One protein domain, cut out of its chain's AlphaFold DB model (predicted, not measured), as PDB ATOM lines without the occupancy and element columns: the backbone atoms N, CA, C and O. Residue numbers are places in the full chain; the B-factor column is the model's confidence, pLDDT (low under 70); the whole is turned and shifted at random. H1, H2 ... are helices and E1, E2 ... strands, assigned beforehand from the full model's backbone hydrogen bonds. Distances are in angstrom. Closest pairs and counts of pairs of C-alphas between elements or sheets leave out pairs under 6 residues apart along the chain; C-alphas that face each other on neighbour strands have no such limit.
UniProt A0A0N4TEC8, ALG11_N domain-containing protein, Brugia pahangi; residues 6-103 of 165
ATOM      1  N   THR A   6     167.091 166.761 205.609       95.00
ATOM      2  CA  THR A   6     165.880 167.499 205.223       95.00
ATOM      3  C   THR A   6     164.949 167.721 206.416       95.00
ATOM      4  O   THR A   6     164.159 168.659 206.398       95.00
ATOM      5  N   LEU A   7     165.057 166.928 207.490       95.88
ATOM      6  CA  LEU A   7     164.183 167.059 208.663       95.88
ATOM      7  C   LEU A   7     164.322 168.433 209.344       95.88
ATOM      8  O   LEU A   7     163.291 169.073 209.565       95.88
ATOM      9  N   PRO A   8     165.542 168.956 209.607       96.50
ATOM     10  CA  PRO A   8     165.692 170.295 210.172       96.50
ATOM     11  C   PRO A   8     165.142 171.390 209.255       96.50
ATOM     12  O   PRO A   8     164.539 172.340 209.744       96.50
ATOM     13  N   LEU A   9     165.282 171.237 207.932       95.50
ATOM     14  CA  LEU A   9     164.750 172.182 206.946       95.50
ATOM     15  C   LEU A   9     163.225 172.318 207.080       95.50
ATOM     16  O   LEU A   9     162.710 173.423 207.247       95.50
ATOM     17  N   PHE A  10     162.502 171.195 207.083       95.88
ATOM     18  CA  PHE A  10     161.044 171.205 207.240       95.88
ATOM     19  C   PHE A  10     160.603 171.639 208.639       95.88
ATOM     20  O   PHE A  10     159.589 172.320 208.785       95.88
ATOM     21  N   ARG A  11     161.355 171.278 209.683       96.44
ATOM     22  CA  ARG A  11     161.006 171.655 211.055       96.44
ATOM     23  C   ARG A  11     161.203 173.144 211.317       96.44
ATOM     24  O   ARG A  11     160.328 173.763 211.913       96.44
ATOM     25  N   TRP A  12     162.354 173.694 210.941       96.31
ATOM     26  CA  TRP A  12     162.766 175.039 211.344       96.31
ATOM     27  C   TRP A  12     162.411 176.113 210.323       96.31
ATOM     28  O   TRP A  12     162.052 177.206 210.742       96.31
ATOM     29  N   LEU A  13     162.462 175.823 209.015       96.19
ATOM     30  CA  LEU A  13     162.085 176.815 207.997       96.19
ATOM     31  C   LEU A  13     160.600 176.744 207.637       96.19
ATOM     32  O   LEU A  13     159.978 177.780 207.437       96.19
ATOM     33  N   ALA A  14     160.020 175.542 207.574       96.25
ATOM     34  CA  ALA A  14     158.609 175.362 207.207       96.25
ATOM     35  C   ALA A  14     157.664 175.174 208.411       96.25
ATOM     36  O   ALA A  14     156.452 175.071 208.231       96.25
ATOM     37  N   GLY A  15     158.188 175.108 209.642       95.38
ATOM     38  CA  GLY A  15     157.383 174.969 210.863       95.38
ATOM     39  C   GLY A  15     156.654 173.625 211.015       95.38
ATOM     40  O   GLY A  15     155.796 173.483 211.888       95.38
ATOM     41  N   CYS A  16     156.973 172.620 210.194       96.88
ATOM     42  CA  CYS A  16     156.256 171.349 210.173       96.88
ATOM     43  C   CYS A  16     156.521 170.495 211.425       96.88
ATOM     44  O   CYS A  16     157.521 170.638 212.137       96.88
ATOM     45  N   ASN A  17     155.634 169.531 211.671       96.62
ATOM     46  CA  ASN A  17     155.929 168.411 212.560       96.62
ATOM     47  C   ASN A  17     156.633 167.329 211.745       96.62
ATOM     48  O   ASN A  17     156.074 166.853 210.761       96.62
ATOM     49  N   VAL A  18     157.844 166.946 212.148       97.00
ATOM     50  CA  VAL A  18     158.626 165.923 211.446       97.00
ATOM     51  C   VAL A  18     158.795 164.690 212.326       97.00
ATOM     52  O   VAL A  18     158.959 164.796 213.543       97.00
ATOM     53  N   ALA A  19     158.732 163.522 211.701       96.88
ATOM     54  CA  ALA A  19     158.994 162.229 212.314       96.88
ATOM     55  C   ALA A  19     159.862 161.403 211.363       96.88
ATOM     56  O   ALA A  19     159.847 161.632 210.151       96.88
ATOM     57  N   CYS A  20     160.625 160.451 211.895       96.56
ATOM     58  CA  CYS A  20     161.483 159.604 211.074       96.56
ATOM     59  C   CYS A  20     161.463 158.143 211.523       96.56
ATOM     60  O   CYS A  20     161.249 157.842 212.694       96.56
ATOM     61  N   TYR A  21     161.695 157.241 210.566       96.81
ATOM     62  CA  TYR A  21     161.911 155.819 210.814       96.81
ATOM     63  C   TYR A  21     163.307 155.432 210.327       96.81
ATOM     64  O   TYR A  21     163.594 155.458 209.128       96.81
ATOM     65  N   VAL A  22     164.206 155.138 211.263       96.31
ATOM     66  CA  VAL A  22     165.614 154.859 210.980       96.31
ATOM     67  C   VAL A  22     165.848 153.352 210.967       96.31
ATOM     68  O   VAL A  22     165.727 152.676 211.986       96.31
ATOM     69  N   HIS A  23     166.222 152.835 209.796       93.56
ATOM     70  CA  HIS A  23     166.616 151.435 209.621       93.56
ATOM     71  C   HIS A  23     168.111 151.196 209.851       93.56
ATOM     72  O   HIS A  23     168.504 150.187 210.429       93.56
ATOM     73  N   TYR A  24     168.937 152.122 209.368       90.44
ATOM     74  CA  TYR A  24     170.386 152.120 209.530       90.44
ATOM     75  C   TYR A  24     170.840 153.571 209.705       90.44
ATOM     76  O   TYR A  24     170.489 154.406 208.863       90.44
ATOM     77  N   PRO A  25     171.584 153.900 210.773       93.44
ATOM     78  CA  PRO A  25     172.139 155.234 210.945       93.44
ATOM     79  C   PRO A  25     173.106 155.571 209.806       93.44
ATOM     80  O   PRO A  25     173.846 154.704 209.344       93.44
ATOM     81  N   VAL A  26     173.136 156.834 209.372       94.31
ATOM     82  CA  VAL A  26     174.105 157.281 208.347       94.31
ATOM     83  C   VAL A  26     175.534 157.253 208.894       94.31
ATOM     84  O   VAL A  26     176.477 156.923 208.180       94.31
ATOM     85  N   ILE A  27     175.679 157.564 210.181       94.69
ATOM     86  CA  ILE A  27     176.898 157.379 210.961       94.69
ATOM     87  C   ILE A  27     176.526 156.696 212.279       94.69
ATOM     88  O   ILE A  27     175.464 156.971 212.836       94.69
ATOM     89  N   SER A  28     177.384 155.807 212.780       94.25
ATOM     90  CA  SER A  28     177.204 155.124 214.064       94.25
ATOM     91  C   SER A  28     178.402 155.362 214.990       94.25
ATOM     92  O   SER A  28     179.503 155.695 214.545       94.25
ATOM     93  N   ARG A  29     178.216 155.149 216.299       92.75
ATOM     94  CA  ARG A  29     179.333 155.171 217.265       92.75
ATOM     95  C   ARG A  29     180.393 154.120 216.938       92.75
ATOM     96  O   ARG A  29     181.572 154.373 217.150       92.75
ATOM     97  N   GLU A  30     179.985 152.965 216.417       91.62
ATOM     98  CA  GLU A  30     180.914 151.918 215.982       91.62
ATOM     99  C   GLU A  30     181.790 152.397 214.823       91.62
ATOM    100  O   GLU A  30     182.999 152.208 214.869       91.62
ATOM    101  N   MET A  31     181.227 153.101 213.834       91.94
ATOM    102  CA  MET A  31     182.016 153.678 212.739       91.94
ATOM    103  C   MET A  31     183.070 154.671 213.243       91.94
ATOM    104  O   MET A  31     184.186 154.686 212.731       91.94
ATOM    105  N   ILE A  32     182.736 155.482 214.252       93.25
ATOM    106  CA  ILE A  32     183.679 156.423 214.878       93.25
ATOM    107  C   ILE A  32     184.783 155.657 215.619       93.25
ATOM    108  O   ILE A  32     185.960 155.933 215.396       93.25
ATOM    109  N   LYS A  33     184.412 154.664 216.437       92.69
ATOM    110  CA  LYS A  33     185.358 153.826 217.192       92.69
ATOM    111  C   LYS A  33     186.308 153.042 216.286       92.69
ATOM    112  O   LYS A  33     187.485 152.956 216.596       92.69
ATOM    113  N   LEU A  34     185.824 152.517 215.159       89.81
ATOM    114  CA  LEU A  34     186.649 151.791 214.184       89.81
ATOM    115  C   LEU A  34     187.742 152.670 213.564       89.81
ATOM    116  O   LEU A  34     188.860 152.214 213.331       89.81
ATOM    117  N   VAL A  35     187.428 153.939 213.285       90.62
ATOM    118  CA  VAL A  35     188.432 154.900 212.806       90.62
ATOM    119  C   VAL A  35     189.395 155.259 213.933       90.62
ATOM    120  O   VAL A  35     190.601 155.292 213.711       90.62
ATOM    121  N   GLU A  36     188.885 155.476 215.145       90.75
ATOM    122  CA  GLU A  36     189.694 155.781 216.330       90.75
ATOM    123  C   GLU A  36     190.692 154.661 216.666       90.75
ATOM    124  O   GLU A  36     191.853 154.947 216.955       90.75
ATOM    125  N   SER A  37     190.290 153.396 216.527       89.62
ATOM    126  CA  SER A  37     191.164 152.235 216.725       89.62
ATOM    127  C   SER A  37     192.113 151.967 215.554       89.62
ATOM    128  O   SER A  37     192.932 151.063 215.643       89.62
ATOM    129  N   SER A  38     192.036 152.741 214.461       87.19
ATOM    130  CA  SER A  38     192.835 152.534 213.241       87.19
ATOM    131  C   SER A  38     192.726 151.113 212.667       87.19
ATOM    132  O   SER A  38     193.656 150.624 212.029       87.19
ATOM    133  N   GLU A  39     191.582 150.454 212.858       81.56
ATOM    134  CA  GLU A  39     191.364 149.089 212.376       81.56
ATOM    135  C   GLU A  39     190.893 149.110 210.913       81.56
ATOM    136  O   GLU A  39     189.934 149.826 210.584       81.56
ATOM    137  N   PRO A  40     191.539 148.364 209.997       81.56
ATOM    138  CA  PRO A  40     191.083 148.256 208.620       81.56
ATOM    139  C   PRO A  40     189.771 147.463 208.558       81.56
ATOM    140  O   PRO A  40     189.650 146.370 209.098       81.56
ATOM    141  N   SER A  41     188.782 148.006 207.855       83.94
ATOM    142  CA  SER A  41     187.461 147.392 207.698       83.94
ATOM    143  C   SER A  41     186.834 147.810 206.366       83.94
ATOM    144  O   SER A  41     187.355 148.680 205.666       83.94
ATOM    145  N   TYR A  42     185.685 147.236 206.009       80.06
ATOM    146  CA  TYR A  42     184.947 147.607 204.795       80.06
ATOM    147  C   TYR A  42     184.562 149.100 204.769       80.06
ATOM    148  O   TYR A  42     184.434 149.689 203.699       80.06
ATOM    149  N   ASN A  43     184.414 149.730 205.941       78.06
ATOM    150  CA  ASN A  43     184.132 151.160 206.114       78.06
ATOM    151  C   ASN A  43     185.375 151.990 206.513       78.06
ATOM    152  O   ASN A  43     185.286 153.215 206.663       78.06
ATOM    153  N   ASN A  44     186.544 151.359 206.661       86.00
ATOM    154  CA  ASN A  44     187.803 152.014 206.997       86.00
ATOM    155  C   ASN A  44     188.956 151.464 206.154       86.00
ATOM    156  O   ASN A  44     189.586 150.469 206.501       86.00
ATOM    157  N   ALA A  45     189.211 152.118 205.017       82.94
ATOM    158  CA  ALA A  45     190.213 151.674 204.059       82.94
ATOM    159  C   ALA A  45     191.607 151.548 204.694       82.94
ATOM    160  O   ALA A  45     192.025 152.384 205.497       82.94
ATOM    161  N   GLN A  46     192.355 150.526 204.278       85.94
ATOM    162  CA  GLN A  46     193.640 150.174 204.881       85.94
ATOM    163  C   GLN A  46     194.678 151.308 204.818       85.94
ATOM    164  O   GLN A  46     195.483 151.457 205.732       85.94
ATOM    165  N   TRP A  47     194.662 152.124 203.761       84.25
ATOM    166  CA  TRP A  47     195.573 153.265 203.622       84.25
ATOM    167  C   TRP A  47     195.259 154.405 204.602       84.25
ATOM    168  O   TRP A  47     196.174 155.113 205.013       84.25
ATOM    169  N   ILE A  48     193.992 154.546 205.013       84.12
ATOM    170  CA  ILE A  48     193.590 155.483 206.070       84.12
ATOM    171  C   ILE A  48     194.073 154.930 207.404       84.12
ATOM    172  O   ILE A  48     194.849 155.587 208.081       84.12
ATOM    173  N   ALA A  49     193.708 153.683 207.715       85.94
ATOM    174  CA  ALA A  49     194.078 152.992 208.951       85.94
ATOM    175  C   ALA A  49     195.596 153.006 209.233       85.94
ATOM    176  O   ALA A  49     196.017 153.189 210.370       85.94
ATOM    177  N   LYS A  50     196.433 152.867 208.197       89.31
ATOM    178  CA  LYS A  50     197.900 152.869 208.333       89.31
ATOM    179  C   LYS A  50     198.521 154.255 208.533       89.31
ATOM    180  O   LYS A  50     199.687 154.335 208.910       89.31
ATOM    181  N   ASN A  51     197.796 155.341 208.262       90.81
ATOM    182  CA  ASN A  51     198.344 156.693 208.298       90.81
ATOM    183  C   ASN A  51     197.636 157.551 209.352       90.81
ATOM    184  O   ASN A  51     196.479 157.938 209.199       90.81
ATOM    185  N   ARG A  52     198.382 157.929 210.397       90.00
ATOM    186  CA  ARG A  52     197.867 158.703 211.538       90.00
ATOM    187  C   ARG A  52     197.231 160.032 211.130       90.00
ATOM    188  O   ARG A  52     196.237 160.423 211.735       90.00
ATOM    189  N   PHE A  53     197.765 160.704 210.109       93.06
ATOM    190  CA  PHE A  53     197.209 161.964 209.614       93.06
ATOM    191  C   PHE A  53     195.835 161.748 208.967       93.06
ATOM    192  O   PHE A  53     194.866 162.397 209.352       93.06
ATOM    193  N   PHE A  54     195.715 160.782 208.049       92.12
ATOM    194  CA  PHE A  54     194.436 160.488 207.393       92.12
ATOM    195  C   PHE A  54     193.391 159.932 208.365       92.12
ATOM    196  O   PHE A  54     192.225 160.325 208.282       92.12
ATOM    197  N   THR A  55     193.790 159.084 209.319       91.81
ATOM    198  CA  THR A  55     192.914 158.645 210.415       91.81
ATOM    199  C   THR A  55     192.396 159.835 211.217       91.81
ATOM    200  O   THR A  55     191.190 159.940 211.435       91.81
ATOM    201  N   TYR A  56     193.275 160.762 211.614       94.00
ATOM    202  CA  TYR A  56     192.881 161.952 212.366       94.00
ATOM    203  C   TYR A  56     191.899 162.830 211.578       94.00
ATOM    204  O   TYR A  56     190.832 163.169 212.090       94.00
ATOM    205  N   CYS A  57     192.197 163.131 210.309       95.00
ATOM    206  CA  CYS A  57     191.300 163.889 209.435       95.00
ATOM    207  C   CYS A  57     189.921 163.226 209.314       95.00
ATOM    208  O   CYS A  57     188.895 163.895 209.455       95.00
ATOM    209  N   LYS A  58     189.881 161.905 209.099       94.44
ATOM    210  CA  LYS A  58     188.625 161.154 209.008       94.44
ATOM    211  C   LYS A  58     187.856 161.160 210.329       94.44
ATOM    212  O   LYS A  58     186.634 161.289 210.311       94.44
ATOM    213  N   LEU A  59     188.548 161.054 211.461       94.50
ATOM    214  CA  LEU A  59     187.930 161.092 212.783       94.50
ATOM    215  C   LEU A  59     187.283 162.454 213.060       94.50
ATOM    216  O   LEU A  59     186.137 162.502 213.506       94.50
ATOM    217  N   VAL A  60     187.977 163.554 212.746       96.44
ATOM    218  CA  VAL A  60     187.423 164.916 212.842       96.44
ATOM    219  C   VAL A  60     186.198 165.058 211.940       96.44
ATOM    220  O   VAL A  60     185.147 165.495 212.407       96.44
ATOM    221  N   TYR A  61     186.288 164.610 210.684       96.25
ATOM    222  CA  TYR A  61     185.159 164.607 209.753       96.25
ATOM    223  C   TYR A  61     183.948 163.840 210.308       96.25
ATOM    224  O   TYR A  61     182.839 164.371 210.320       96.25
ATOM    225  N   TYR A  62     184.145 162.630 210.834       96.56
ATOM    226  CA  TYR A  62     183.076 161.821 211.425       96.56
ATOM    227  C   TYR A  62     182.456 162.468 212.664       96.56
ATOM    228  O   TYR A  62     181.236 162.441 212.813       96.56
ATOM    229  N   ARG A  63     183.258 163.090 213.534       95.94
ATOM    230  CA  ARG A  63     182.746 163.805 214.714       95.94
ATOM    231  C   ARG A  63     181.904 165.017 214.311       95.94
ATOM    232  O   ARG A  63     180.797 165.170 214.816       95.94
ATOM    233  N   ILE A  64     182.371 165.821 213.353       97.06
ATOM    234  CA  ILE A  64     181.603 166.951 212.803       97.06
ATOM    235  C   ILE A  64     180.304 166.449 212.161       97.06
ATOM    236  O   ILE A  64     179.226 166.972 212.439       97.06
ATOM    237  N   PHE A  65     180.382 165.394 211.349       96.75
ATOM    238  CA  PHE A  65     179.215 164.806 210.701       96.75
ATOM    239  C   PHE A  65     178.191 164.287 211.721       96.75
ATOM    240  O   PHE A  65     176.996 164.511 211.552       96.75
ATOM    241  N   ALA A  66     178.641 163.643 212.803       96.62
ATOM    242  CA  ALA A  66     177.776 163.185 213.890       96.62
ATOM    243  C   ALA A  66     177.047 164.341 214.594       96.62
ATOM    244  O   ALA A  66     175.861 164.209 214.892       96.62
ATOM    245  N   ILE A  67     177.719 165.481 214.797       95.69
ATOM    246  CA  ILE A  67     177.102 166.694 215.357       95.69
ATOM    247  C   ILE A  67     176.005 167.220 214.426       95.69
ATOM    248  O   ILE A  67     174.897 167.488 214.874       95.69
ATOM    249  N   PHE A  68     176.250 167.320 213.118       96.00
ATOM    250  CA  PHE A  68     175.190 167.730 212.187       96.00
ATOM    251  C   PHE A  68     174.056 166.706 212.112       96.00
ATOM    252  O   PHE A  68     172.884 167.062 211.988       96.00
ATOM    253  N   TYR A  69     174.387 165.419 212.195       96.69
ATOM    254  CA  TYR A  69     173.406 164.345 212.172       96.69
ATOM    255  C   TYR A  69     172.479 164.393 213.395       96.69
ATOM    256  O   TYR A  69     171.282 164.149 213.238       96.69
ATOM    257  N   SER A  70     172.975 164.790 214.574       96.81
ATOM    258  CA  SER A  70     172.152 164.937 215.785       96.81
ATOM    259  C   SER A  70     171.038 165.975 215.636       96.81
ATOM    260  O   SER A  70     169.947 165.765 216.166       96.81
ATOM    261  N   LEU A  71     171.234 167.019 214.821       96.44
ATOM    262  CA  LEU A  71     170.194 168.012 214.513       96.44
ATOM    263  C   LEU A  71     168.942 167.365 213.901       96.44
ATOM    264  O   LEU A  71     167.818 167.788 214.172       96.44
ATOM    265  N   SER A  72     169.129 166.295 213.123       96.06
ATOM    266  CA  SER A  72     168.033 165.525 212.520       96.06
ATOM    267  C   SER A  72     167.179 164.834 213.591       96.06
ATOM    268  O   SER A  72     165.953 164.799 213.483       96.06
ATOM    269  N   GLY A  73     167.805 164.346 214.664       95.19
ATOM    270  CA  GLY A  73     167.105 163.809 215.830       95.19
ATOM    271  C   GLY A  73     166.435 164.893 216.664       95.19
ATOM    272  O   GLY A  73     165.246 164.806 216.957       95.19
ATOM    273  N   ILE A  74     167.171 165.959 216.982       95.75
ATOM    274  CA  ILE A  74     166.694 167.067 217.822       95.75
ATOM    275  C   ILE A  74     165.442 167.730 217.233       95.75
ATOM    276  O   ILE A  74     164.530 168.096 217.978       95.75
ATOM    277  N   CYS A  75     165.363 167.872 215.908       95.88
ATOM    278  CA  CYS A  75     164.207 168.472 215.243       95.88
ATOM    279  C   CYS A  75     162.990 167.526 215.137       95.88
ATOM    280  O   CYS A  75     161.863 168.001 214.980       95.88
ATOM    281  N   SER A  76     163.194 166.208 215.260       96.94
ATOM    282  CA  SER A  76     162.146 165.195 215.103       96.94
ATOM    283  C   SER A  76     161.263 165.093 216.339       96.94
ATOM    284  O   SER A  76     161.757 164.966 217.454       96.94
ATOM    285  N   LYS A  77     159.938 165.123 216.167       97.12
ATOM    286  CA  LYS A  77     158.985 164.936 217.273       97.12
ATOM    287  C   LYS A  77     158.871 163.480 217.706       97.12
ATOM    288  O   LYS A  77     158.717 163.215 218.890       97.12
ATOM    289  N   VAL A  78     158.931 162.562 216.746       97.69
ATOM    290  CA  VAL A  78     158.869 161.119 216.982       97.69
ATOM    291  C   VAL A  78     159.945 160.459 216.138       97.69
ATOM    292  O   VAL A  78     160.041 160.711 214.934       97.69
ATOM    293  N   ILE A  79     160.751 159.620 216.774       98.25
ATOM    294  CA  ILE A  79     161.801 158.850 216.120       98.25
ATOM    295  C   ILE A  79     161.460 157.385 216.324       98.25
ATOM    296  O   ILE A  79     161.300 156.929 217.450       98.25
ATOM    297  N   MET A  80     161.345 156.646 215.235       98.25
ATOM    298  CA  MET A  80     161.138 155.206 215.254       98.25
ATOM    299  C   MET A  80     162.417 154.523 214.772       98.25
ATOM    300  O   MET A  80     163.058 154.987 213.828       98.25
ATOM    301  N   VAL A  81     162.790 153.410 215.393       97.88
ATOM    302  CA  VAL A  81     163.984 152.631 215.033       97.88
ATOM    303  C   VAL A  81     163.644 151.154 214.907       97.88
ATOM    304  O   VAL A  81     162.839 150.635 215.670       97.88
ATOM    305  N   ASN A  82     164.268 150.471 213.950       97.00
ATOM    306  CA  ASN A  82     163.933 149.090 213.572       97.00
ATOM    307  C   ASN A  82     164.514 147.990 214.479       97.00
ATOM    308  O   ASN A  82     164.254 146.810 214.246       97.00
ATOM    309  N   GLY A  83     165.363 148.343 215.441       96.69
ATOM    310  CA  GLY A  83     166.104 147.381 216.247       96.69
ATOM    311  C   GLY A  83     166.861 148.046 217.390       96.69
ATOM    312  O   GLY A  83     167.125 149.249 217.360       96.69
ATOM    313  N   THR A  84     167.226 147.245 218.390       96.75
ATOM    314  CA  THR A  84     167.963 147.697 219.582       96.75
ATOM    315  C   THR A  84     169.320 148.288 219.217       96.75
ATOM    316  O   THR A  84     169.631 149.393 219.641       96.75
ATOM    317  N   TRP A  85     170.068 147.637 218.320       95.75
ATOM    318  CA  TRP A  85     171.346 148.159 217.826       95.75
ATOM    319  C   TRP A  85     171.203 149.570 217.222       95.75
ATOM    320  O   TRP A  85     171.947 150.490 217.567       95.75
ATOM    321  N   THR A  86     170.194 149.782 216.370       96.69
ATOM    322  CA  THR A  86     169.917 151.097 215.773       96.69
ATOM    323  C   THR A  86     169.518 152.116 216.839       96.69
ATOM    324  O   THR A  86     170.008 153.246 216.809       96.69
ATOM    325  N   ARG A  87     168.673 151.716 217.801       97.12
ATOM    326  CA  ARG A  87     168.260 152.554 218.936       97.12
ATOM    327  C   ARG A  87     169.461 153.060 219.719       97.12
ATOM    328  O   ARG A  87     169.600 154.264 219.895       97.12
ATOM    329  N   ASP A  88     170.350 152.165 220.127       96.81
ATOM    330  CA  ASP A  88     171.486 152.503 220.984       96.81
ATOM    331  C   ASP A  88     172.476 153.435 220.284       96.81
ATOM    332  O   ASP A  88     173.126 154.269 220.922       96.81
ATOM    333  N   HIS A  89     172.610 153.329 218.962       96.69
ATOM    334  CA  HIS A  89     173.392 154.284 218.188       96.69
ATOM    335  C   HIS A  89     172.708 155.634 218.055       96.69
ATOM    336  O   HIS A  89     173.364 156.653 218.257       96.69
ATOM    337  N   ILE A  90     171.415 155.646 217.740       97.38
ATOM    338  CA  ILE A  90     170.649 156.877 217.570       97.38
ATOM    339  C   ILE A  90     170.566 157.653 218.878       97.38
ATOM    340  O   ILE A  90     170.942 158.818 218.900       97.38
ATOM    341  N   VAL A  91     170.182 157.012 219.979       96.94
ATOM    342  CA  VAL A  91     170.074 157.654 221.296       96.94
ATOM    343  C   VAL A  91     171.401 158.275 221.710       96.94
ATOM    344  O   VAL A  91     171.442 159.420 222.146       96.94
ATOM    345  N   ALA A  92     172.506 157.565 221.517       96.25
ATOM    346  CA  ALA A  92     173.800 158.073 221.939       96.25
ATOM    347  C   ALA A  92     174.414 159.126 221.009       96.25
ATOM    348  O   ALA A  92     175.271 159.883 221.451       96.25
ATOM    349  N   LEU A  93     174.032 159.160 219.729       96.19
ATOM    350  CA  LEU A  93     174.471 160.206 218.800       96.19
ATOM    351  C   LEU A  93     173.586 161.449 218.877       96.19
ATOM    352  O   LEU A  93     174.075 162.561 218.718       96.19
ATOM    353  N   TRP A  94     172.281 161.255 219.053       97.00
ATOM    354  CA  TRP A  94     171.285 162.317 218.953       97.00
ATOM    355  C   TRP A  94     170.846 162.864 220.314       97.00
ATOM    356  O   TRP A  94     170.383 163.997 220.368       97.00
ATOM    357  N   GLY A  95     170.995 162.098 221.398       96.00
ATOM    358  CA  GLY A  95     170.659 162.531 222.759       96.00
ATOM    359  C   GLY A  95     169.158 162.689 223.026       96.00
ATOM    360  O   GLY A  95     168.774 163.543 223.816       96.00
ATOM    361  N   VAL A  96     168.304 161.915 222.347       95.56
ATOM    362  CA  VAL A  96     166.832 162.084 222.330       95.56
ATOM    363  C   VAL A  96     166.091 160.788 222.677       95.56
ATOM    364  O   VAL A  96     165.256 160.295 221.917       95.56
ATOM    365  N   ASP A  97     166.447 160.187 223.812       97.25
ATOM    366  CA  ASP A  97     165.869 158.913 224.270       97.25
ATOM    367  C   ASP A  97     164.360 159.007 224.543       97.25
ATOM    368  O   ASP A  97     163.601 158.111 224.180       97.25
ATOM    369  N   ASP A  98     163.927 160.148 225.081       97.25
ATOM    370  CA  ASP A  98     162.557 160.486 225.486       97.25
ATOM    371  C   ASP A  98     161.513 160.366 224.364       97.25
ATOM    372  O   ASP A  98     160.321 160.201 224.618       97.25
ATOM    373  N   ARG A  99     161.961 160.429 223.110       96.81
ATOM    374  CA  ARG A  99     161.117 160.394 221.907       96.81
ATOM    375  C   ARG A  99     161.589 159.388 220.861       96.81
ATOM    376  O   ARG A  99     161.174 159.467 219.700       96.81
ATOM    377  N   THR A 100     162.444 158.447 221.266       98.19
ATOM    378  CA  THR A 100     162.942 157.362 220.413       98.19
ATOM    379  C   THR A 100     162.274 156.035 220.770       98.19
ATOM    380  O   THR A 100     162.519 155.446 221.823       98.19
ATOM    381  N   TYR A 101     161.475 155.519 219.841       98.25
ATOM    382  CA  TYR A 101     160.636 154.338 220.012       98.25
ATOM    383  C   TYR A 101     161.135 153.170 219.161       98.25
ATOM    384  O   TYR A 101     161.397 153.307 217.964       98.25
ATOM    385  N   LEU A 102     161.243 151.996 219.780       97.94
ATOM    386  CA  LEU A 102     161.596 150.759 219.095       97.94
ATOM    387  C   LEU A 102     160.364 150.197 218.377       97.94
ATOM    388  O   LEU A 102     159.397 149.799 219.019       97.94
ATOM    389  N   VAL A 103     160.412 150.159 217.049       97.75
ATOM    390  CA  VAL A 103     159.337 149.662 216.187       97.75
ATOM    391  C   VAL A 103     159.953 148.698 215.187       97.75
ATOM    392  O   VAL A 103     160.581 149.117 214.219       97.75
TER     393      VAL A 103
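Overview. This is residues 6 to 103 of the 165 residues of the protein "ALG11_N domain-containing protein" of Brugia pahangi (UniProt A0A0N4TEC8). A small three-stranded sheet with H5 over one face makes a head at one end of the long helix H4, which makes the longest axis. H2 runs beside residues 55 to 63 of H4, the opposite way; H1 packs on its sheet end, and short H3 sits at its far end. The 98 printed residues include named elements in the order H1 E1 H2 H3 H4 E2 H5 E3, mostly helix; the sheet, in the order E1 E2 E3, is parallel. The whole is only just loose, close to compact, with a radius of gyration of the C-alphas of 15.1 A, and spans 45 by 29 by 18 A.

Arrangement. E2, residues 78 to 81, is the inner strand between E1, residues 19 to 22, and E3, residues 100 to 102. N 22 and O 80, and N 101 and O 79, are each 2.8 A apart, within hydrogen-bond range. H5, residues 84 to 94, runs along the strands over E2 at a height over the sheet of 8.9 A, in two layers, helices on one face. E2, H5 and E3 form a strand-helix-strand unit, parallel neighbours with a helix between, its crossover right-handed. The hub H4, residues 52 to 75, only grazes the sheet with residues 72 to 75. It touches H5 about perpendicular, at 88 degrees, closest at C-alphas Ser 70 and Trp 94, 4.2 A. H2, residues 29 to 36, touches H4 at a shallow tilt of 18 degrees, closest at C-alphas Val 35 and Leu 59, 6.2 A. H1, residues 6 to 13, touches H4 at a steep tilt of 54 degrees, closest at C-alphas Pro 8 and Cys 75, 5.6 A. H3, residues 46 to 49, and H4 only just touch, with 3 pairs of C-alphas within 8 A, and only at the corner. E1, H2, H3, H4 and E2 form another strand-helix-strand unit. Every O i to N i+4 pair is within hydrogen-bond range in H1, H2 and H5, and 17 of 20 in H4; H3 is too short for one.

Along the chain. H1 begins at C-alpha 6 (165.880, 167.499, 205.223). H4 measures 35.2 A and H5 15.0 A from first to last C-alpha. E3 ends at C-alpha 102 (161.596, 150.759, 219.095).

Size, cuts and confidence. The C-alphas farthest apart, of Gly 15 and Lys 50, are 46.2 A apart. The printed part has no cut and no long link. No printed residue is under 70 in pLDDT.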